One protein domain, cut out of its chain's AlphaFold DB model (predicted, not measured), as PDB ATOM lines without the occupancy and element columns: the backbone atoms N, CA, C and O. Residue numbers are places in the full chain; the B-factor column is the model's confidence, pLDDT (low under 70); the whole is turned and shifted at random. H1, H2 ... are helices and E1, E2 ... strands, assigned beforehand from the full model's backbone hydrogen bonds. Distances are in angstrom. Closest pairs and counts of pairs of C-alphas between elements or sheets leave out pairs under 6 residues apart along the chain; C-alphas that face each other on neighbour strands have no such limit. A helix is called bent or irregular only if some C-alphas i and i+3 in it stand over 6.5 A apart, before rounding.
ATOM      1  N   ILE A   5     -23.739   5.712  17.430       92.69
ATOM      2  CA  ILE A   5     -22.951   4.547  17.008       92.69
ATOM      3  C   ILE A   5     -21.510   4.963  16.710       92.69
ATOM      4  O   ILE A   5     -21.264   5.872  15.919       92.69
ATOM      5  N   GLY A   6     -20.558   4.267  17.335       92.88
ATOM      6  CA  GLY A   6     -19.129   4.413  17.087       92.88
ATOM      7  C   GLY A   6     -18.609   3.247  16.249       92.88
ATOM      8  O   GLY A   6     -18.786   2.086  16.609       92.88
ATOM      9  N   ILE A   7     -17.941   3.521  15.136       93.00
ATOM     10  CA  ILE A   7     -17.324   2.495  14.285       93.00
ATOM     11  C   ILE A   7     -15.812   2.701  14.327       93.00
ATOM     12  O   ILE A   7     -15.320   3.780  14.031       93.00
ATOM     13  N   ILE A   8     -15.056   1.680  14.706       92.25
ATOM     14  CA  ILE A   8     -13.594   1.715  14.764       92.25
ATOM     15  C   ILE A   8     -13.042   1.248  13.411       92.25
ATOM     16  O   ILE A   8     -13.130   0.068  13.062       92.25
ATOM     17  N   GLY A   9     -12.426   2.175  12.678       90.06
ATOM     18  CA  GLY A   9     -11.891   1.954  11.336       90.06
ATOM     19  C   GLY A   9     -12.873   2.303  10.210       90.06
ATOM     20  O   GLY A   9     -14.069   2.035  10.292       90.06
ATOM     21  N   SER A  10     -12.338   2.858   9.121       92.06
ATOM     22  CA  SER A  10     -13.069   3.238   7.899       92.06
ATOM     23  C   SER A  10     -12.571   2.500   6.646       92.06
ATOM     24  O   SER A  10     -12.514   3.061   5.561       92.06
ATOM     25  N   GLY A  11     -12.223   1.215   6.788       91.31
ATOM     26  CA  GLY A  11     -12.076   0.311   5.637       91.31
ATOM     27  C   GLY A  11     -13.437  -0.127   5.074       91.31
ATOM     28  O   GLY A  11     -14.479   0.303   5.568       91.31
ATOM     29  N   THR A  12     -13.451  -1.054   4.108       92.25
ATOM     30  CA  THR A  12     -14.670  -1.526   3.411       92.25
ATOM     31  C   THR A  12     -15.841  -1.821   4.348       92.25
ATOM     32  O   THR A  12     -16.936  -1.302   4.154       92.25
ATOM     33  N   ALA A  13     -15.615  -2.617   5.399       91.94
ATOM     34  CA  ALA A  13     -16.665  -2.991   6.343       91.94
ATOM     35  C   ALA A  13     -17.203  -1.788   7.138       91.94
ATOM     36  O   ALA A  13     -18.413  -1.659   7.311       91.94
ATOM     37  N   GLY A  14     -16.316  -0.900   7.600       93.88
ATOM     38  CA  GLY A  14     -16.692   0.281   8.379       93.88
ATOM     39  C   GLY A  14     -17.477   1.290   7.545       93.88
ATOM     40  O   GLY A  14     -18.506   1.786   7.996       93.88
ATOM     41  N   LEU A  15     -17.044   1.529   6.304       95.62
ATOM     42  CA  LEU A  15     -17.753   2.401   5.368       95.62
ATOM     43  C   LEU A  15     -19.118   1.824   4.994       95.62
ATOM     44  O   LEU A  15     -20.119   2.519   5.134       95.62
ATOM     45  N   GLN A  16     -19.201   0.547   4.608       95.31
ATOM     46  CA  GLN A  16     -20.483  -0.091   4.280       95.31
ATOM     47  C   GLN A  16     -21.464  -0.045   5.456       95.31
ATOM     48  O   GLN A  16     -22.643   0.265   5.271       95.31
ATOM     49  N   LEU A  17     -20.975  -0.298   6.673       95.50
ATOM     50  CA  LEU A  17     -21.787  -0.196   7.878       95.50
ATOM     51  C   LEU A  17     -22.269   1.242   8.104       95.50
ATOM     52  O   LEU A  17     -23.462   1.452   8.314       95.50
ATOM     53  N   ALA A  18     -21.388   2.238   7.996       96.56
ATOM     54  CA  ALA A  18     -21.762   3.642   8.135       96.56
ATOM     55  C   ALA A  18     -22.824   4.061   7.107       96.56
ATOM     56  O   ALA A  18     -23.829   4.665   7.476       96.56
ATOM     57  N   PHE A  19     -22.668   3.669   5.839       97.44
ATOM     58  CA  PHE A  19     -23.660   3.938   4.795       97.44
ATOM     59  C   PHE A  19     -25.017   3.287   5.075       97.44
ATOM     60  O   PHE A  19     -26.039   3.887   4.733       97.44
ATOM     61  N   SER A  20     -25.037   2.103   5.695       96.19
ATOM     62  CA  SER A  20     -26.278   1.421   6.079       96.19
ATOM     63  C   SER A  20     -26.993   2.050   7.279       96.19
ATOM     64  O   SER A  20     -28.198   1.883   7.399       96.19
ATOM     65  N   LEU A  21     -26.274   2.777   8.143       95.69
ATOM     66  CA  LEU A  21     -26.798   3.310   9.408       95.69
ATOM     67  C   LEU A  21     -27.022   4.829   9.401       95.69
ATOM     68  O   LEU A  21     -27.725   5.337  10.272       95.69
ATOM     69  N   LYS A  22     -26.438   5.562   8.442       95.50
ATOM     70  CA  LYS A  22     -26.397   7.040   8.420       95.50
ATOM     71  C   LYS A  22     -27.761   7.740   8.493       95.50
ATOM     72  O   LYS A  22     -27.811   8.894   8.895       95.50
ATOM     73  N   ASN A  23     -28.845   7.071   8.097       94.81
ATOM     74  CA  ASN A  23     -30.189   7.659   8.102       94.81
ATOM     75  C   ASN A  23     -30.923   7.472   9.441       94.81
ATOM     76  O   ASN A  23     -31.831   8.238   9.746       94.81
ATOM     77  N   ASP A  24     -30.526   6.474  10.234       94.38
ATOM     78  CA  ASP A  24     -31.260   6.048  11.432       94.38
ATOM     79  C   ASP A  24     -30.498   6.361  12.732       94.38
ATOM     80  O   ASP A  24     -31.077   6.372  13.822       94.38
ATOM     81  N   PHE A  25     -29.191   6.622  12.634       95.00
ATOM     82  CA  PHE A  25     -28.289   6.755  13.775       95.00
ATOM     83  C   PHE A  25     -27.348   7.947  13.642       95.00
ATOM     84  O   PHE A  25     -26.978   8.365  12.550       95.00
ATOM     85  N   ASP A  26     -26.892   8.446  14.790       95.06
ATOM     86  CA  ASP A  26     -25.798   9.406  14.843       95.06
ATOM     87  C   ASP A  26     -24.452   8.658  14.804       95.06
ATOM     88  O   ASP A  26     -23.991   8.119  15.817       95.06
ATOM     89  N   VAL A  27     -23.857   8.557  13.610       95.81
ATOM     90  CA  VAL A  27     -22.691   7.702  13.336       95.81
ATOM     91  C   VAL A  27     -21.383   8.493  13.431       95.81
ATOM     92  O   VAL A  27     -21.233   9.578  12.871       95.81
ATOM     93  N   THR A  28     -20.392   7.931  14.124       95.56
ATOM     94  CA  THR A  28     -19.011   8.434  14.153       95.56
ATOM     95  C   THR A  28     -18.030   7.315  13.820       95.56
ATOM     96  O   THR A  28     -18.048   6.273  14.473       95.56
ATOM     97  N   LEU A  29     -17.148   7.529  12.841       95.00
ATOM     98  CA  LEU A  29     -16.033   6.635  12.541       95.00
ATOM     99  C   LEU A  29     -14.754   7.131  13.223       95.00
ATOM    100  O   LEU A  29     -14.377   8.295  13.120       95.00
ATOM    101  N   LEU A  30     -14.071   6.222  13.909       93.19
ATOM    102  CA  LEU A  30     -12.788   6.436  14.564       93.19
ATOM    103  C   LEU A  30     -11.687   5.908  13.649       93.19
ATOM    104  O   LEU A  30     -11.335   4.726  13.700       93.19
ATOM    105  N   HIS A  31     -11.206   6.775  12.764       91.69
ATOM    106  CA  HIS A  31     -10.085   6.527  11.861       91.69
ATOM    107  C   HIS A  31      -9.521   7.861  11.341       91.69
ATOM    108  O   HIS A  31      -9.908   8.916  11.831       91.69
ATOM    109  N   GLU A  32      -8.584   7.807  10.394       91.62
ATOM    110  CA  GLU A  32      -8.052   8.976   9.684       91.62
ATOM    111  C   GLU A  32      -9.173   9.760   8.980       91.62
ATOM    112  O   GLU A  32     -10.213   9.198   8.629       91.62
ATOM    113  N   GLU A  33      -8.959  11.063   8.801       94.69
ATOM    114  CA  GLU A  33      -9.882  11.953   8.084       94.69
ATOM    115  C   GLU A  33      -9.829  11.699   6.557       94.69
ATOM    116  O   GLU A  33      -8.832  11.163   6.057       94.69
ATOM    117  N   PRO A  34     -10.861  12.093   5.777       95.00
ATOM    118  CA  PRO A  34     -10.913  11.838   4.329       95.00
ATOM    119  C   PRO A  34      -9.669  12.321   3.565       95.00
ATOM    120  O   PRO A  34      -9.127  11.600   2.721       95.00
ATOM    121  N   ASP A  35      -9.176  13.519   3.893       96.00
ATOM    122  CA  ASP A  35      -7.994  14.115   3.261       96.00
ATOM    123  C   ASP A  35      -6.716  13.317   3.537       96.00
ATOM    124  O   ASP A  35      -5.885  13.138   2.644       96.00
ATOM    125  N   GLU A  36      -6.585  12.774   4.747       94.56
ATOM    126  CA  GLU A  36      -5.434  11.968   5.147       94.56
ATOM    127  C   GLU A  36      -5.400  10.636   4.397       94.56
ATOM    128  O   GLU A  36      -4.334  10.212   3.952       94.56
ATOM    129  N   ILE A  37      -6.565  10.015   4.184       95.06
ATOM    130  CA  ILE A  37      -6.697   8.816   3.348       95.06
ATOM    131  C   ILE A  37      -6.297   9.134   1.905       95.06
ATOM    132  O   ILE A  37      -5.525   8.387   1.298       95.06
ATOM    133  N   ARG A  38      -6.761  10.267   1.363       95.38
ATOM    134  CA  ARG A  38      -6.486  10.671  -0.021       95.38
ATOM    135  C   ARG A  38      -4.997  10.909  -0.277       95.38
ATOM    136  O   ARG A  38      -4.467  10.433  -1.281       95.38
ATOM    137  N   SER A  39      -4.312  11.612   0.629       96.31
ATOM    138  CA  SER A  39      -2.867  11.888   0.534       96.31
ATOM    139  C   SER A  39      -1.978  10.806   1.157       96.31
ATOM    140  O   SER A  39      -0.753  10.932   1.169       96.31
ATOM    141  N   GLY A  40      -2.587   9.764   1.716       94.12
ATOM    142  CA  GLY A  40      -1.908   8.733   2.476       94.12
ATOM    143  C   GLY A  40      -1.109   7.756   1.618       94.12
ATOM    144  O   GLY A  40      -0.988   7.856   0.390       94.12
ATOM    145  N   ARG A  41      -0.558   6.748   2.299       93.06
ATOM    146  CA  ARG A  41       0.117   5.626   1.636       93.06
ATOM    147  C   ARG A  41      -0.888   4.809   0.827       93.06
ATOM    148  O   ARG A  41      -2.060   4.732   1.182       93.06
ATOM    149  N   ILE A  42      -0.398   4.163  -0.232       91.62
ATOM    150  CA  ILE A  42      -1.187   3.193  -0.999       91.62
ATOM    151  C   ILE A  42      -1.724   2.131  -0.032       91.62
ATOM    152  O   ILE A  42      -0.969   1.549   0.749       91.62
ATOM    153  N   GLN A  43      -3.038   1.929  -0.081       88.62
ATOM    154  CA  GLN A  43      -3.752   0.958   0.740       88.62
ATOM    155  C   GLN A  43      -3.874  -0.384  -0.002       88.62
ATOM    156  O   GLN A  43      -3.049  -0.717  -0.853       88.62
ATOM    157  N   SER A  44      -4.869  -1.205   0.335       87.56
ATOM    158  CA  SER A  44      -5.029  -2.511  -0.292       87.56
ATOM    159  C   SER A  44      -5.453  -2.374  -1.757       87.56
ATOM    160  O   SER A  44      -6.408  -1.671  -2.075       87.56
ATOM    161  N   THR A  45      -4.794  -3.098  -2.661       90.12
ATOM    162  CA  THR A  45      -5.165  -3.176  -4.087       90.12
ATOM    163  C   THR A  45      -6.180  -4.295  -4.316       90.12
ATOM    164  O   THR A  45      -5.967  -5.218  -5.106       90.12
ATOM    165  N   GLN A  46      -7.250  -4.284  -3.524       91.69
ATOM    166  CA  GLN A  46      -8.260  -5.336  -3.534       91.69
ATOM    167  C   GLN A  46      -9.097  -5.305  -4.811       91.69
ATOM    168  O   GLN A  46      -9.401  -4.247  -5.362       91.69
ATOM    169  N   VAL A  47      -9.511  -6.493  -5.250       94.38
ATOM    170  CA  VAL A  47     -10.546  -6.654  -6.270       94.38
ATOM    171  C   VAL A  47     -11.891  -6.765  -5.567       94.38
ATOM    172  O   VAL A  47     -12.096  -7.646  -4.730       94.38
ATOM    173  N   TYR A  48     -12.821  -5.887  -5.921       93.62
ATOM    174  CA  TYR A  48     -14.214  -5.989  -5.518       93.62
ATOM    175  C   TYR A  48     -14.961  -6.817  -6.545       93.62
ATOM    176  O   TYR A  48     -15.095  -6.422  -7.700       93.62
ATOM    177  N   PHE A  49     -15.438  -7.979  -6.114       94.12
ATOM    178  CA  PHE A  49     -16.299  -8.845  -6.909       94.12
ATOM    179  C   PHE A  49     -17.768  -8.454  -6.740       94.12
ATOM    180  O   PHE A  49     -18.132  -7.762  -5.788       94.12
ATOM    181  N   ARG A  50     -18.617  -8.966  -7.639       93.69
ATOM    182  CA  ARG A  50     -20.067  -8.727  -7.699       93.69
ATOM    183  C   ARG A  50     -20.746  -8.567  -6.325       93.69
ATOM    184  O   ARG A  50     -21.405  -7.551  -6.156       93.69
ATOM    185  N   PRO A  51     -20.578  -9.466  -5.332       93.31
ATOM    186  CA  PRO A  51     -21.304  -9.339  -4.064       93.31
ATOM    187  C   PRO A  51     -20.954  -8.085  -3.253       93.31
ATOM    188  O   PRO A  51     -21.770  -7.608  -2.465       93.31
ATOM    189  N   THR A  52     -19.730  -7.572  -3.396       92.50
ATOM    190  CA  THR A  52     -19.318  -6.315  -2.761       92.50
ATOM    191  C   THR A  52     -19.975  -5.144  -3.475       92.50
ATOM    192  O   THR A  52     -20.639  -4.351  -2.821       92.50
ATOM    193  N   LEU A  53     -19.889  -5.106  -4.807       92.56
ATOM    194  CA  LEU A  53     -20.467  -4.040  -5.632       92.56
ATOM    195  C   LEU A  53     -21.993  -3.940  -5.458       92.56
ATOM    196  O   LEU A  53     -22.530  -2.856  -5.262       92.56
ATOM    197  N   GLU A  54     -22.695  -5.075  -5.413       93.25
ATOM    198  CA  GLU A  54     -24.143  -5.118  -5.152       93.25
ATOM    199  C   GLU A  54     -24.509  -4.573  -3.762       93.25
ATOM    200  O   GLU A  54     -25.578  -3.989  -3.572       93.25
ATOM    201  N   ARG A  55     -23.638  -4.765  -2.763       93.44
ATOM    202  CA  ARG A  55     -23.845  -4.219  -1.415       93.44
ATOM    203  C   ARG A  55     -23.624  -2.709  -1.387       93.44
ATOM    204  O   ARG A  55     -24.383  -2.012  -0.722       93.44
ATOM    205  N   GLU A  56     -22.622  -2.219  -2.105       93.75
ATOM    206  CA  GLU A  56     -22.342  -0.786  -2.233       93.75
ATOM    207  C   GLU A  56     -23.501  -0.060  -2.923       93.75
ATOM    208  O   GLU A  56     -24.004   0.929  -2.389       93.75
ATOM    209  N   GLN A  57     -24.025  -0.633  -4.009       94.06
ATOM    210  CA  GLN A  57     -25.226  -0.138  -4.688       94.06
ATOM    211  C   GLN A  57     -26.448  -0.118  -3.766       94.06
ATOM    212  O   GLN A  57     -27.138   0.896  -3.675       94.06
ATOM    213  N   ARG A  58     -26.691  -1.203  -3.016       95.12
ATOM    214  CA  ARG A  58     -27.819  -1.298  -2.072       95.12
ATOM    215  C   ARG A  58     -27.839  -0.158  -1.050       95.12
ATOM    216  O   ARG A  58     -28.915   0.283  -0.656       95.12
ATOM    217  N   PHE A  59     -26.671   0.294  -0.599       95.31
ATOM    218  CA  PHE A  59     -26.552   1.366   0.392       95.31
ATOM    219  C   PHE A  59     -26.226   2.737  -0.214       95.31
ATOM    220  O   PHE A  59     -25.962   3.683   0.538       95.31
ATOM    221  N   HIS A  60     -26.321   2.862  -1.543       94.81
ATOM    222  CA  HIS A  60     -26.077   4.090  -2.301       94.81
ATOM    223  C   HIS A  60     -24.690   4.685  -2.011       94.81
ATOM    224  O   HIS A  60     -24.547   5.883  -1.756       94.81
ATOM    225  N   MET A  61     -23.671   3.824  -1.972       96.00
ATOM    226  CA  MET A  61     -22.273   4.254  -1.921       96.00
ATOM    227  C   MET A  61     -21.861   4.852  -3.274       96.00
ATOM    228  O   MET A  61     -22.404   4.436  -4.298       96.00
ATOM    229  N   PRO A  62     -20.937   5.831  -3.302       93.06
ATOM    230  CA  PRO A  62     -20.464   6.400  -4.557       93.06
ATOM    231  C   PRO A  62     -19.786   5.329  -5.415       93.06
ATOM    232  O   PRO A  62     -18.978   4.542  -4.920       93.06
ATOM    233  N   GLU A  63     -20.125   5.312  -6.700       85.12
ATOM    234  CA  GLU A  63     -19.476   4.460  -7.690       85.12
ATOM    235  C   GLU A  63     -18.267   5.196  -8.271       85.12
ATOM    236  O   GLU A  63     -18.367   6.358  -8.659       85.12
ATOM    237  N   THR A  64     -17.117   4.527  -8.346       71.56
ATOM    238  CA  THR A  64     -15.926   5.100  -8.984       71.56
ATOM    239  C   THR A  64     -15.815   4.575 -10.417       71.56
ATOM    240  O   THR A  64     -15.313   3.475 -10.649       71.56
ATOM    241  N   ASP A  65     -16.239   5.377 -11.396       66.69
ATOM    242  CA  ASP A  65     -16.267   5.026 -12.834       66.69
ATOM    243  C   ASP A  65     -14.883   4.907 -13.504       66.69
ATOM    244  O   ASP A  65     -14.753   4.753 -14.718       66.69
ATOM    245  N   VAL A  66     -13.807   4.984 -12.724       70.19
ATOM    246  CA  VAL A  66     -12.438   5.118 -13.244       70.19
ATOM    247  C   VAL A  66     -11.747   3.789 -13.543       70.19
ATOM    248  O   VAL A  66     -10.706   3.784 -14.198       70.19
ATOM    249  N   ALA A  67     -12.276   2.660 -13.064       85.19
ATOM    250  CA  ALA A  67     -11.581   1.378 -13.152       85.19
ATOM    251  C   ALA A  67     -12.164   0.442 -14.226       85.19
ATOM    252  O   ALA A  67     -13.379   0.232 -14.289       85.19
ATOM    253  N   PRO A  68     -11.307  -0.186 -15.056       87.25
ATOM    254  CA  PRO A  68     -11.755  -1.138 -16.060       87.25
ATOM    255  C   PRO A  68     -12.337  -2.391 -15.404       87.25
ATOM    256  O   PRO A  68     -11.835  -2.900 -14.400       87.25
ATOM    257  N   SER A  69     -13.377  -2.948 -16.024       90.56
ATOM    258  CA  SER A  69     -13.973  -4.181 -15.526       90.56
ATOM    259  C   SER A  69     -13.048  -5.379 -15.748       90.56
ATOM    260  O   SER A  69     -12.656  -5.694 -16.872       90.56
ATOM    261  N   ILE A  70     -12.779  -6.110 -14.671       94.69
ATOM    262  CA  ILE A  70     -12.051  -7.373 -14.685       94.69
ATOM    263  C   ILE A  70     -13.022  -8.474 -15.128       94.69
ATOM    264  O   ILE A  70     -14.069  -8.681 -14.515       94.69
ATOM    265  N   LYS A  71     -12.689  -9.183 -16.213       95.50
ATOM    266  CA  LYS A  71     -13.535 -10.249 -16.791       95.50
ATOM    267  C   LYS A  71     -12.960 -11.650 -16.628       95.50
ATOM    268  O   LYS A  71     -13.702 -12.627 -16.741       95.50
ATOM    269  N   THR A  72     -11.660 -11.766 -16.387       95.94
ATOM    270  CA  THR A  72     -10.962 -13.047 -16.295       95.94
ATOM    271  C   THR A  72      -9.935 -13.036 -15.171       95.94
ATOM    272  O   THR A  72      -9.376 -11.996 -14.835       95.94
ATOM    273  N   ILE A  73      -9.673 -14.212 -14.603       95.69
ATOM    274  CA  ILE A  73      -8.555 -14.461 -13.691       95.69
ATOM    275  C   ILE A  73      -7.658 -15.505 -14.346       95.69
ATOM    276  O   ILE A  73      -8.129 -16.566 -14.763       95.69
ATOM    277  N   HIS A  74      -6.375 -15.182 -14.482       96.44
ATOM    278  CA  HIS A  74      -5.382 -16.058 -15.093       96.44
ATOM    279  C   HIS A  74      -4.565 -16.714 -13.983       96.44
ATOM    280  O   HIS A  74      -3.926 -16.016 -13.198       96.44
ATOM    281  N   PHE A  75      -4.565 -18.042 -13.939       96.88
ATOM    282  CA  PHE A  75      -3.740 -18.807 -13.011       96.88
ATOM    283  C   PHE A  75      -2.521 -19.348 -13.750       96.88
ATOM    284  O   PHE A  75      -2.656 -20.084 -14.729       96.88
ATOM    285  N   ASN A  76      -1.333 -18.972 -13.279       97.00
ATOM    286  CA  ASN A  76      -0.056 -19.408 -13.835       97.00
ATOM    287  C   ASN A  76       0.804 -20.024 -12.724       97.00
ATOM    288  O   ASN A  76       0.793 -19.535 -11.595       97.00
ATOM    289  N   MET A  77       1.574 -21.057 -13.058       96.88
ATOM    290  CA  MET A  77       2.589 -21.657 -12.196       96.88
ATOM    291  C   MET A  77       3.955 -21.479 -12.861       96.88
ATOM    292  O   MET A  77       4.268 -22.104 -13.873       96.88
ATOM    293  N   GLY A  78       4.760 -20.553 -12.337       95.06
ATOM    294  CA  GLY A  78       5.978 -20.116 -13.017       95.06
ATOM    295  C   GLY A  78       5.658 -19.514 -14.390       95.06
ATOM    296  O   GLY A  78       4.972 -18.498 -14.479       95.06
ATOM    297  N   ARG A  79       6.155 -20.143 -15.461       94.62
ATOM    298  CA  ARG A  79       5.890 -19.731 -16.856       94.62
ATOM    299  C   ARG A  79       4.727 -20.493 -17.497       94.62
ATOM    300  O   ARG A  79       4.359 -20.185 -18.627       94.62
ATOM    301  N   GLU A  80       4.172 -21.483 -16.806       96.62
ATOM    302  CA  GLU A  80       3.081 -22.308 -17.311       96.62
ATOM    303  C   GLU A  80       1.734 -21.651 -17.010       96.62
ATOM    304  O   GLU A  80       1.426 -21.320 -15.864       96.62
ATOM    305  N   LYS A  81       0.910 -21.478 -18.044       96.44
ATOM    306  CA  LYS A  81      -0.471 -21.018 -17.897       96.44
ATOM    307  C   LYS A  81      -1.368 -22.222 -17.638       96.44
ATOM    308  O   LYS A  81      -1.601 -23.003 -18.554       96.44
ATOM    309  N   LEU A  82      -1.900 -22.332 -16.422       97.38
ATOM    310  CA  LEU A  82      -2.734 -23.465 -16.018       97.38
ATOM    311  C   LEU A  82      -4.152 -23.333 -16.576       97.38
ATOM    312  O   LEU A  82      -4.623 -24.196 -17.309       97.38
ATOM    313  N   PHE A  83      -4.841 -22.236 -16.252       97.25
ATOM    314  CA  PHE A  83      -6.185 -21.977 -16.766       97.25
ATOM    315  C   PHE A  83      -6.567 -20.496 -16.697       97.25
ATOM    316  O   PHE A  83      -5.926 -19.674 -16.035       97.25
ATOM    317  N   VAL A  84      -7.651 -20.160 -17.401       97.38
ATOM    318  CA  VAL A  84      -8.318 -18.858 -17.322       97.38
ATOM    319  C   VAL A  84      -9.745 -19.070 -16.856       97.38
ATOM    320  O   VAL A  84     -10.544 -19.685 -17.557       97.38
ATOM    321  N   GLY A  85     -10.071 -18.533 -15.685       96.38
ATOM    322  CA  GLY A  85     -11.446 -18.460 -15.212       96.38
ATOM    323  C   GLY A  85     -12.116 -17.209 -15.765       96.38
ATOM    324  O   GLY A  85     -11.595 -16.108 -15.587       96.38
ATOM    325  N   ARG A  86     -13.272 -17.351 -16.419       96.44
ATOM    326  CA  ARG A  86     -14.119 -16.208 -16.785       96.44
ATOM    327  C   ARG A  86     -15.044 -15.875 -15.622       96.44
ATOM    328  O   ARG A  86     -15.759 -16.743 -15.129       96.44
ATOM    329  N   LEU A  87     -15.039 -14.618 -15.193       95.06
ATOM    330  CA  LEU A  87     -15.929 -14.145 -14.142       95.06
ATOM    331  C   LEU A  87     -17.352 -14.037 -14.688       95.06
ATOM    332  O   LEU A  87     -17.585 -13.476 -15.759       95.06
ATOM    333  N   THR A  88     -18.311 -14.572 -13.938       93.12
ATOM    334  CA  THR A  88     -19.734 -14.494 -14.293       93.12
ATOM    335  C   THR A  88     -20.346 -13.150 -13.924       93.12
ATOM    336  O   THR A  88     -21.476 -12.895 -14.325       93.12
ATOM    337  N   GLY A  89     -19.637 -12.305 -13.165       90.12
ATOM    338  CA  GLY A  89     -20.113 -11.023 -12.654       90.12
ATOM    339  C   GLY A  89     -19.101  -9.899 -12.713       90.12
ATOM    340  O   GLY A  89     -17.953 -10.102 -13.103       90.12
ATOM    341  N   ALA A  90     -19.565  -8.705 -12.344       90.00
ATOM    342  CA  ALA A  90     -18.722  -7.527 -12.289       90.00
ATOM    343  C   ALA A  90     -17.584  -7.739 -11.286       90.00
ATOM    344  O   ALA A  90     -17.783  -8.285 -10.199       90.00
ATOM    345  N   ALA A  91     -16.393  -7.315 -11.678       94.56
ATOM    346  CA  ALA A  91     -15.269  -7.164 -10.785       94.56
ATOM    347  C   ALA A  91     -14.482  -5.923 -11.194       94.56
ATOM    348  O   ALA A  91     -14.360  -5.634 -12.388       94.56
ATOM    349  N   THR A  92     -13.982  -5.192 -10.209       94.12
ATOM    350  CA  THR A  92     -13.193  -3.977 -10.413       94.12
ATOM    351  C   THR A  92     -12.153  -3.842  -9.309       94.12
ATOM    352  O   THR A  92     -12.286  -4.448  -8.246       94.12
ATOM    353  N   SER A  93     -11.103  -3.073  -9.558       93.81
ATOM    354  CA  SER A  93     -10.130  -2.691  -8.542       93.81
ATOM    355  C   SER A  93      -9.827  -1.214  -8.721       93.81
ATOM    356  O   SER A  93      -9.369  -0.793  -9.782       93.81
ATOM    357  N   VAL A  94     -10.134  -0.438  -7.690       92.69
ATOM    358  CA  VAL A  94      -9.923   1.009  -7.632       92.69
ATOM    359  C   VAL A  94      -8.924   1.270  -6.510       92.69
ATOM    360  O   VAL A  94      -8.940   0.567  -5.496       92.69
ATOM    361  N   ASP A  95      -8.058   2.271  -6.672       93.81
ATOM    362  CA  ASP A  95      -7.209   2.734  -5.573       93.81
ATOM    363  C   ASP A  95      -8.096   3.144  -4.388       93.81
ATOM    364  O   ASP A  95      -8.915   4.061  -4.485       93.81
ATOM    365  N   GLN A  96      -7.927   2.459  -3.258       93.69
ATOM    366  CA  GLN A  96      -8.731   2.695  -2.063       93.69
ATOM    367  C   GLN A  96      -8.575   4.118  -1.522       93.69
ATOM    368  O   GLN A  96      -9.514   4.624  -0.923       93.69
ATOM    369  N   ARG A  97      -7.472   4.823  -1.805       94.62
ATOM    370  CA  ARG A  97      -7.346   6.244  -1.448       94.62
ATOM    371  C   ARG A  97      -8.397   7.095  -2.150       94.62
ATOM    372  O   ARG A  97      -8.928   8.019  -1.543       94.62
ATOM    373  N   MET A  98      -8.722   6.777  -3.404       93.31
ATOM    374  CA  MET A  98      -9.775   7.459  -4.157       93.31
ATOM    375  C   MET A  98     -11.154   7.019  -3.666       93.31
ATOM    376  O   MET A  98     -11.922   7.851  -3.194       93.31
ATOM    377  N   ALA A  99     -11.433   5.712  -3.701       93.75
ATOM    378  CA  ALA A  99     -12.756   5.185  -3.373       93.75
ATOM    379  C   ALA A  99     -13.165   5.463  -1.916       93.75
ATOM    380  O   ALA A  99     -14.303   5.846  -1.650       93.75
ATOM    381  N   PHE A 100     -12.249   5.297  -0.954       95.31
ATOM    382  CA  PHE A 100     -12.564   5.534   0.455       95.31
ATOM    383  C   PHE A 100     -12.694   7.019   0.754       95.31
ATOM    384  O   PHE A 100     -13.659   7.384   1.413       95.31
ATOM    385  N   SER A 101     -11.797   7.882   0.258       95.81
ATOM    386  CA  SER A 101     -11.924   9.321   0.532       95.81
ATOM    387  C   SER A 101     -13.219   9.898  -0.047       95.81
ATOM    388  O   SER A 101     -13.920  10.607   0.666       95.81
ATOM    389  N   GLU A 102     -13.620   9.504  -1.260       95.75
ATOM    390  CA  GLU A 102     -14.901   9.914  -1.849       95.75
ATOM    391  C   GLU A 102     -16.103   9.407  -1.035       95.75
ATOM    392  O   GLU A 102     -17.031  10.162  -0.730       95.75
ATOM    393  N   ALA A 103     -16.084   8.135  -0.630       96.56
ATOM    394  CA  ALA A 103     -17.117   7.564   0.230       96.56
ATOM    395  C   ALA A 103     -17.202   8.281   1.587       96.56
ATOM    396  O   ALA A 103     -18.299   8.530   2.091       96.56
ATOM    397  N   MET A 104     -16.060   8.643   2.170       97.56
ATOM    398  CA  MET A 104     -15.993   9.381   3.425       97.56
ATOM    399  C   MET A 104     -16.515  10.813   3.265       97.56
ATOM    400  O   MET A 104     -17.324  11.238   4.086       97.56
ATOM    401  N   ASP A 105     -16.167  11.521   2.186       97.62
ATOM    402  CA  ASP A 105     -16.707  12.854   1.883       97.62
ATOM    403  C   ASP A 105     -18.237  12.817   1.755       97.62
ATOM    404  O   ASP A 105     -18.947  13.669   2.297       97.62
ATOM    405  N   LYS A 106     -18.777  11.787   1.087       97.69
ATOM    406  CA  LYS A 106     -20.228  11.572   0.998       97.69
ATOM    407  C   LYS A 106     -20.859  11.312   2.360       97.69
ATOM    408  O   LYS A 106     -21.939  11.834   2.621       97.69
ATOM    409  N   LEU A 107     -20.215  10.550   3.239       98.06
ATOM    410  CA  LEU A 107     -20.698  10.341   4.606       98.06
ATOM    411  C   LEU A 107     -20.705  11.646   5.413       98.06
ATOM    412  O   LEU A 107     -21.702  11.933   6.077       98.06
ATOM    413  N   VAL A 108     -19.657  12.468   5.296       97.94
ATOM    414  CA  VAL A 108     -19.589  13.796   5.930       97.94
ATOM    415  C   VAL A 108     -20.736  14.692   5.458       97.94
ATOM    416  O   VAL A 108     -21.395  15.324   6.282       97.94
ATOM    417  N   GLN A 109     -21.055  14.686   4.158       97.31
ATOM    418  CA  GLN A 109     -22.212  15.412   3.607       97.31
ATOM    419  C   GLN A 109     -23.554  14.959   4.210       97.31
ATOM    420  O   GLN A 109     -24.500  15.741   4.243       97.31
ATOM    421  N   HIS A 110     -23.637  13.725   4.718       96.50
ATOM    422  CA  HIS A 110     -24.812  13.178   5.407       96.50
ATOM    423  C   HIS A 110     -24.731  13.305   6.941       96.50
ATOM    424  O   HIS A 110     -25.509  12.674   7.651       96.50
ATOM    425  N   GLY A 111     -23.799  14.101   7.475       96.75
ATOM    426  CA  GLY A 111     -23.680  14.372   8.911       96.75
ATOM    427  C   GLY A 111     -22.938  13.302   9.719       96.75
ATOM    428  O   GLY A 111     -22.847  13.416  10.944       96.75
ATOM    429  N   VAL A 112     -22.372  12.285   9.062       97.44
ATOM    430  CA  VAL A 112     -21.504  11.298   9.717       97.44
ATOM    431  C   VAL A 112     -20.172  11.952  10.064       97.44
ATOM    432  O   VAL A 112     -19.573  12.646   9.246       97.44
ATOM    433  N   ARG A 113     -19.685  11.716  11.283       96.75
ATOM    434  CA  ARG A 113     -18.427  12.305  11.760       96.75
ATOM    435  C   ARG A 113     -17.262  11.342  11.607       96.75
ATOM    436  O   ARG A 113     -17.403  10.151  11.878       96.75
ATOM    437  N   PHE A 114     -16.098  11.884  11.280       95.69
ATOM    438  CA  PHE A 114     -14.819  11.203  11.415       95.69
ATOM    439  C   PHE A 114     -14.074  11.814  12.596       95.69
ATOM    440  O   PHE A 114     -14.240  12.988  12.924       95.69
ATOM    441  N   ARG A 115     -13.352  10.973  13.329       92.88
ATOM    442  CA  ARG A 115     -12.472  11.419  14.401       92.88
ATOM    443  C   ARG A 115     -11.208  10.593  14.353       92.88
ATOM    444  O   ARG A 115     -11.226   9.397  14.655       92.88
ATOM    445  N   LYS A 116     -10.096  11.275  14.100       90.50
ATOM    446  CA  LYS A 116      -8.767  10.685  14.205       90.50
ATOM    447  C   LYS A 116      -8.520  10.126  15.601       90.50
ATOM    448  O   LYS A 116      -8.361  10.858  16.578       90.50
ATOM    449  N   ALA A 117      -8.488   8.803  15.690       85.19
ATOM    450  CA  ALA A 117      -8.181   8.081  16.911       85.19
ATOM    451  C   ALA A 117      -7.529   6.740  16.577       85.19
ATOM    452  O   ALA A 117      -7.961   6.024  15.674       85.19
ATOM    453  N   ARG A 118      -6.503   6.386  17.348       81.62
ATOM    454  CA  ARG A 118      -5.963   5.031  17.383       81.62
ATOM    455  C   ARG A 118      -6.530   4.360  18.622       81.62
ATOM    456  O   ARG A 118      -6.202   4.780  19.720       81.62
ATOM    457  N   VAL A 119      -7.389   3.364  18.427       83.00
ATOM    458  CA  VAL A 119      -8.044   2.653  19.531       83.00
ATOM    459  C   VAL A 119      -7.263   1.384  19.844       83.00
ATOM    460  O   VAL A 119      -7.111   0.505  18.993       83.00
ATOM    461  N   PHE A 120      -6.774   1.280  21.071       82.56
ATOM    462  CA  PHE A 120      -6.130   0.095  21.611       82.56
ATOM    463  C   PHE A 120      -7.145  -0.802  22.326       82.56
ATOM    464  O   PHE A 120      -8.206  -0.371  22.776       82.56
ATOM    465  N   ARG A 121      -6.823  -2.096  22.451       81.62
ATOM    466  CA  ARG A 121      -7.738  -3.107  23.014       81.62
ATOM    467  C   ARG A 121      -8.233  -2.758  24.422       81.62
ATOM    468  O   ARG A 121      -9.388  -3.019  24.742       81.62
ATOM    469  N   ASN A 122      -7.369  -2.180  25.252       84.38
ATOM    470  CA  ASN A 122      -7.685  -1.752  26.615       84.38
ATOM    471  C   ASN A 122      -8.639  -0.545  26.673       84.38
ATOM    472  O   ASN A 122      -9.284  -0.343  27.697       84.38
ATOM    473  N   GLU A 123      -8.774   0.223  25.591       81.44
ATOM    474  CA  GLU A 123      -9.630   1.415  25.526       81.44
ATOM    475  C   GLU A 123     -11.050   1.100  25.046       81.44
ATOM    476  O   GLU A 123     -11.965   1.895  25.251       81.44
ATOM    477  N   ILE A 124     -11.268  -0.077  24.447       80.31
ATOM    478  CA  ILE A 124     -12.554  -0.451  23.843       80.31
ATOM    479  C   ILE A 124     -13.703  -0.369  24.860       80.31
ATOM    480  O   ILE A 124     -14.790   0.090  24.518       80.31
ATOM    481  N   LYS A 125     -13.476  -0.783  26.115       78.88
ATOM    482  CA  LYS A 125     -14.513  -0.740  27.158       78.88
ATOM    483  C   LYS A 125     -14.941   0.695  27.477       78.88
ATOM    484  O   LYS A 125     -16.133   0.965  27.514       78.88
ATOM    485  N   SER A 126     -13.978   1.600  27.647       80.81
ATOM    486  CA  SER A 126     -14.245   3.029  27.872       80.81
ATOM    487  C   SER A 126     -14.939   3.664  26.664       80.81
ATOM    488  O   SER A 126     -15.864   4.461  26.804       80.81
ATOM    489  N   LEU A 127     -14.558   3.260  25.453       78.38
ATOM    490  CA  LEU A 127     -15.190   3.744  24.235       78.38
ATOM    491  C   LEU A 127     -16.661   3.297  24.130       78.38
ATOM    492  O   LEU A 127     -17.521   4.091  23.752       78.38
ATOM    493  N   ALA A 128     -16.966   2.064  24.541       77.69
ATOM    494  CA  ALA A 128     -18.329   1.538  24.607       77.69
ATOM    495  C   ALA A 128     -19.209   2.228  25.672       77.69
ATOM    496  O   ALA A 128     -20.423   2.056  25.669       77.69
ATOM    497  N   GLU A 129     -18.637   3.029  26.576       80.00
ATOM    498  CA  GLU A 129     -19.415   3.901  27.471       80.00
ATOM    499  C   GLU A 129     -19.872   5.183  26.754       80.00
ATOM    500  O   GLU A 129     -20.875   5.789  27.130       80.00
ATOM    501  N   SER A 130     -19.166   5.579  25.687       76.44
ATOM    502  CA  SER A 130     -19.461   6.776  24.887       76.44
ATOM    503  C   SER A 130     -20.426   6.511  23.720       76.44
ATOM    504  O   SER A 130     -21.100   7.440  23.265       76.44
ATOM    505  N   TYR A 131     -20.519   5.258  23.258       74.75
ATOM    506  CA  TYR A 131     -21.352   4.822  22.131       74.75
ATOM    507  C   TYR A 131     -22.194   3.599  22.489       74.75
ATOM    508  O   TYR A 131     -21.755   2.732  23.234       74.75
ATOM    509  N   GLU A 132     -23.386   3.479  21.912       62.56
ATOM    510  CA  GLU A 132     -24.285   2.349  22.191       62.56
ATOM    511  C   GLU A 132     -23.856   1.052  21.479       62.56
ATOM    512  O   GLU A 132     -24.163  -0.050  21.938       62.56
ATOM    513  N   LEU A 133     -23.089   1.184  20.391       61.34
ATOM    514  CA  LEU A 133     -22.443   0.093  19.667       61.34
ATOM    515  C   LEU A 133     -21.039   0.540  19.247       61.34
ATOM    516  O   LEU A 133     -20.885   1.634  18.704       61.34
ATOM    517  N   SER A 134     -20.037  -0.305  19.507       57.34
ATOM    518  CA  SER A 134     -18.644  -0.118  19.075       57.34
ATOM    519  C   SER A 134     -18.178  -1.346  18.296       57.34
ATOM    520  O   SER A 134     -18.268  -2.457  18.813       57.34
ATOM    521  N   GLY A 135     -17.682  -1.184  17.068       54.62
ATOM    522  CA  GLY A 135     -17.230  -2.317  16.250       54.62
ATOM    523  C   GLY A 135     -15.953  -2.033  15.473       54.62
ATOM    524  O   GLY A 135     -15.793  -0.945  14.946       54.62
ATOM    525  N   THR A 136     -15.050  -3.005  15.391       50.75
ATOM    526  CA  THR A 136     -13.953  -3.029  14.408       50.75
ATOM    527  C   THR A 136     -14.366  -3.908  13.231       50.75
ATOM    528  O   THR A 136     -15.293  -4.706  13.365       50.75
ATOM    529  N   GLY A 137     -13.623  -3.885  12.122       43.56
ATOM    530  CA  GLY A 137     -13.781  -4.876  11.044       43.56
ATOM    531  C   GLY A 137     -13.673  -6.355  11.480       43.56
ATOM    532  O   GLY A 137     -13.885  -7.230  10.649       43.56
ATOM    533  N   TYR A 138     -13.366  -6.642  12.757       32.16
ATOM    534  CA  TYR A 138     -13.247  -7.989  13.320       32.16
ATOM    535  C   TYR A 138     -14.092  -8.267  14.584       32.16
ATOM    536  O   TYR A 138     -14.267  -9.435  14.908       32.16
ATOM    537  N   HIS A 139     -14.584  -7.270  15.333       38.91
ATOM    538  CA  HIS A 139     -15.280  -7.476  16.624       38.91
ATOM    539  C   HIS A 139     -16.322  -6.383  16.889       38.91
ATOM    540  O   HIS A 139     -15.955  -5.211  16.884       38.91
ATOM    541  N   PHE A 140     -17.568  -6.760  17.201       44.97
ATOM    542  CA  PHE A 140     -18.636  -5.864  17.667       44.97
ATOM    543  C   PHE A 140     -18.862  -6.018  19.174       44.97
ATOM    544  O   PHE A 140     -18.879  -7.136  19.685       44.97
ATOM    545  N   ILE A 141     -19.069  -4.906  19.878       51.16
ATOM    546  CA  ILE A 141     -19.429  -4.871  21.297       51.16
ATOM    547  C   ILE A 141     -20.696  -4.037  21.448       51.16
ATOM    548  O   ILE A 141     -20.704  -2.833  21.192       51.16
ATOM    549  N   HIS A 142     -21.770  -4.713  21.850       43.62
ATOM    550  CA  HIS A 142     -23.073  -4.130  22.133       43.62
ATOM    551  C   HIS A 142     -23.220  -3.917  23.642       43.62
ATOM    552  O   HIS A 142     -22.919  -4.817  24.429       43.62
ATOM    553  N   ARG A 143     -23.725  -2.753  24.062       46.78
ATOM    554  CA  ARG A 143     -24.106  -2.542  25.461       46.78
ATOM    555  C   ARG A 143     -25.461  -3.208  25.706       46.78
ATOM    556  O   ARG A 143     -26.473  -2.736  25.201       46.78
TER     557      ARG A 143
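This is residues 5 to 143 of the 146 residues of an uncharacterized protein of Paenibacillus sp. Soil522 (UniProt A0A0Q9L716). A twisted five-stranded sheet has helix H1 packed on one face and H5 on the opposite face; H4 packs beside H1, with H2 on H4, and a long two-stranded arm, the hairpin of E3 and E4, makes the far end of the longest axis. The printed part has 139 residues, five named helices and seven named strands, in the order E1 H1 E2 H2 H3 E3 E4 H4 E5 H5 E6 E7. The large sheet runs E5 E2 E1 E6 E7 and is mixed; the class is mixed, helices and strands. The whole is only just loose, close to compact, with a radius of gyration of the C-alphas of 17.4 A and spans of 56 by 31 by 29 A.

Find C-alpha 5 at (-22.951, 4.547, 17.008), where E1, residues 5 to 8, begins. Next come H1, residues 12 to 21, 14.4 A long, E2, residues 26 to 30, H2, residues 34 to 39, and H3, residues 50 to 58. Look at C-alpha 72 at (-10.962, -13.047, -16.295) for E3, residues 72 to 77, 16.6 A; E4, residues 80 to 86, runs back 18.3 A. H4, residues 96 to 109, spans 19.4 A, before E5, residues 113 to 115, and H5, residues 121 to 130, 15.4 A. E6 is residues 133 to 136 and E7 residues 139 to 142, ending at C-alpha 142 (-23.073, -4.130, 22.133).

E1, H1 and E2 form a strand-helix-strand unit, two parallel neighbour strands with a helix between, with a right-handed crossover; N 7 and O 28 are 2.8 A apart. E5, H5 and E6 form a split unit, with E2 and E1 between its strands in the sheet, also right-handed. E5 and E2 are parallel, N 29 to O 113 2.8 A, as are E1 and E6, N 8 to O 135 2.7 A. H1 has a height over the sheet of 9.3 A, and H5, on the opposite face, 9.2 A. H1 and H4 touch at a shallow tilt of 18 degrees, closest at the C-alphas of Phe 19 and Leu 107, 7.1 A. H2 and H4 touch, closest at the C-alphas of Pro 34 and Ser 101, 4.7 A. H3 is close to H1 but not clearly touching, C-alphas of Gln 16 and Glu 56 at 6.8 A. Both hairpins are antiparallel: N 73 to O 85 is 2.9 A in E3 and E4, N 136 to O 139 2.8 A in E6 and E7. In H1, H2, H3 and H4 every O i to N i+4 pair is within hydrogen-bond range, in H5 3 of 6; H5 is only just irregular, C-alphas 122 and 125 being 6.9 A apart.

The C-alphas farthest apart, Glu 80 and Glu 129, are 56.6 A apart. The printed part has no cut, and the link from H3 to E3 is long, 13 residues. Mean pLDDT of the printed part is 88.3; residue 65 and residues 132 to 143 are under 70.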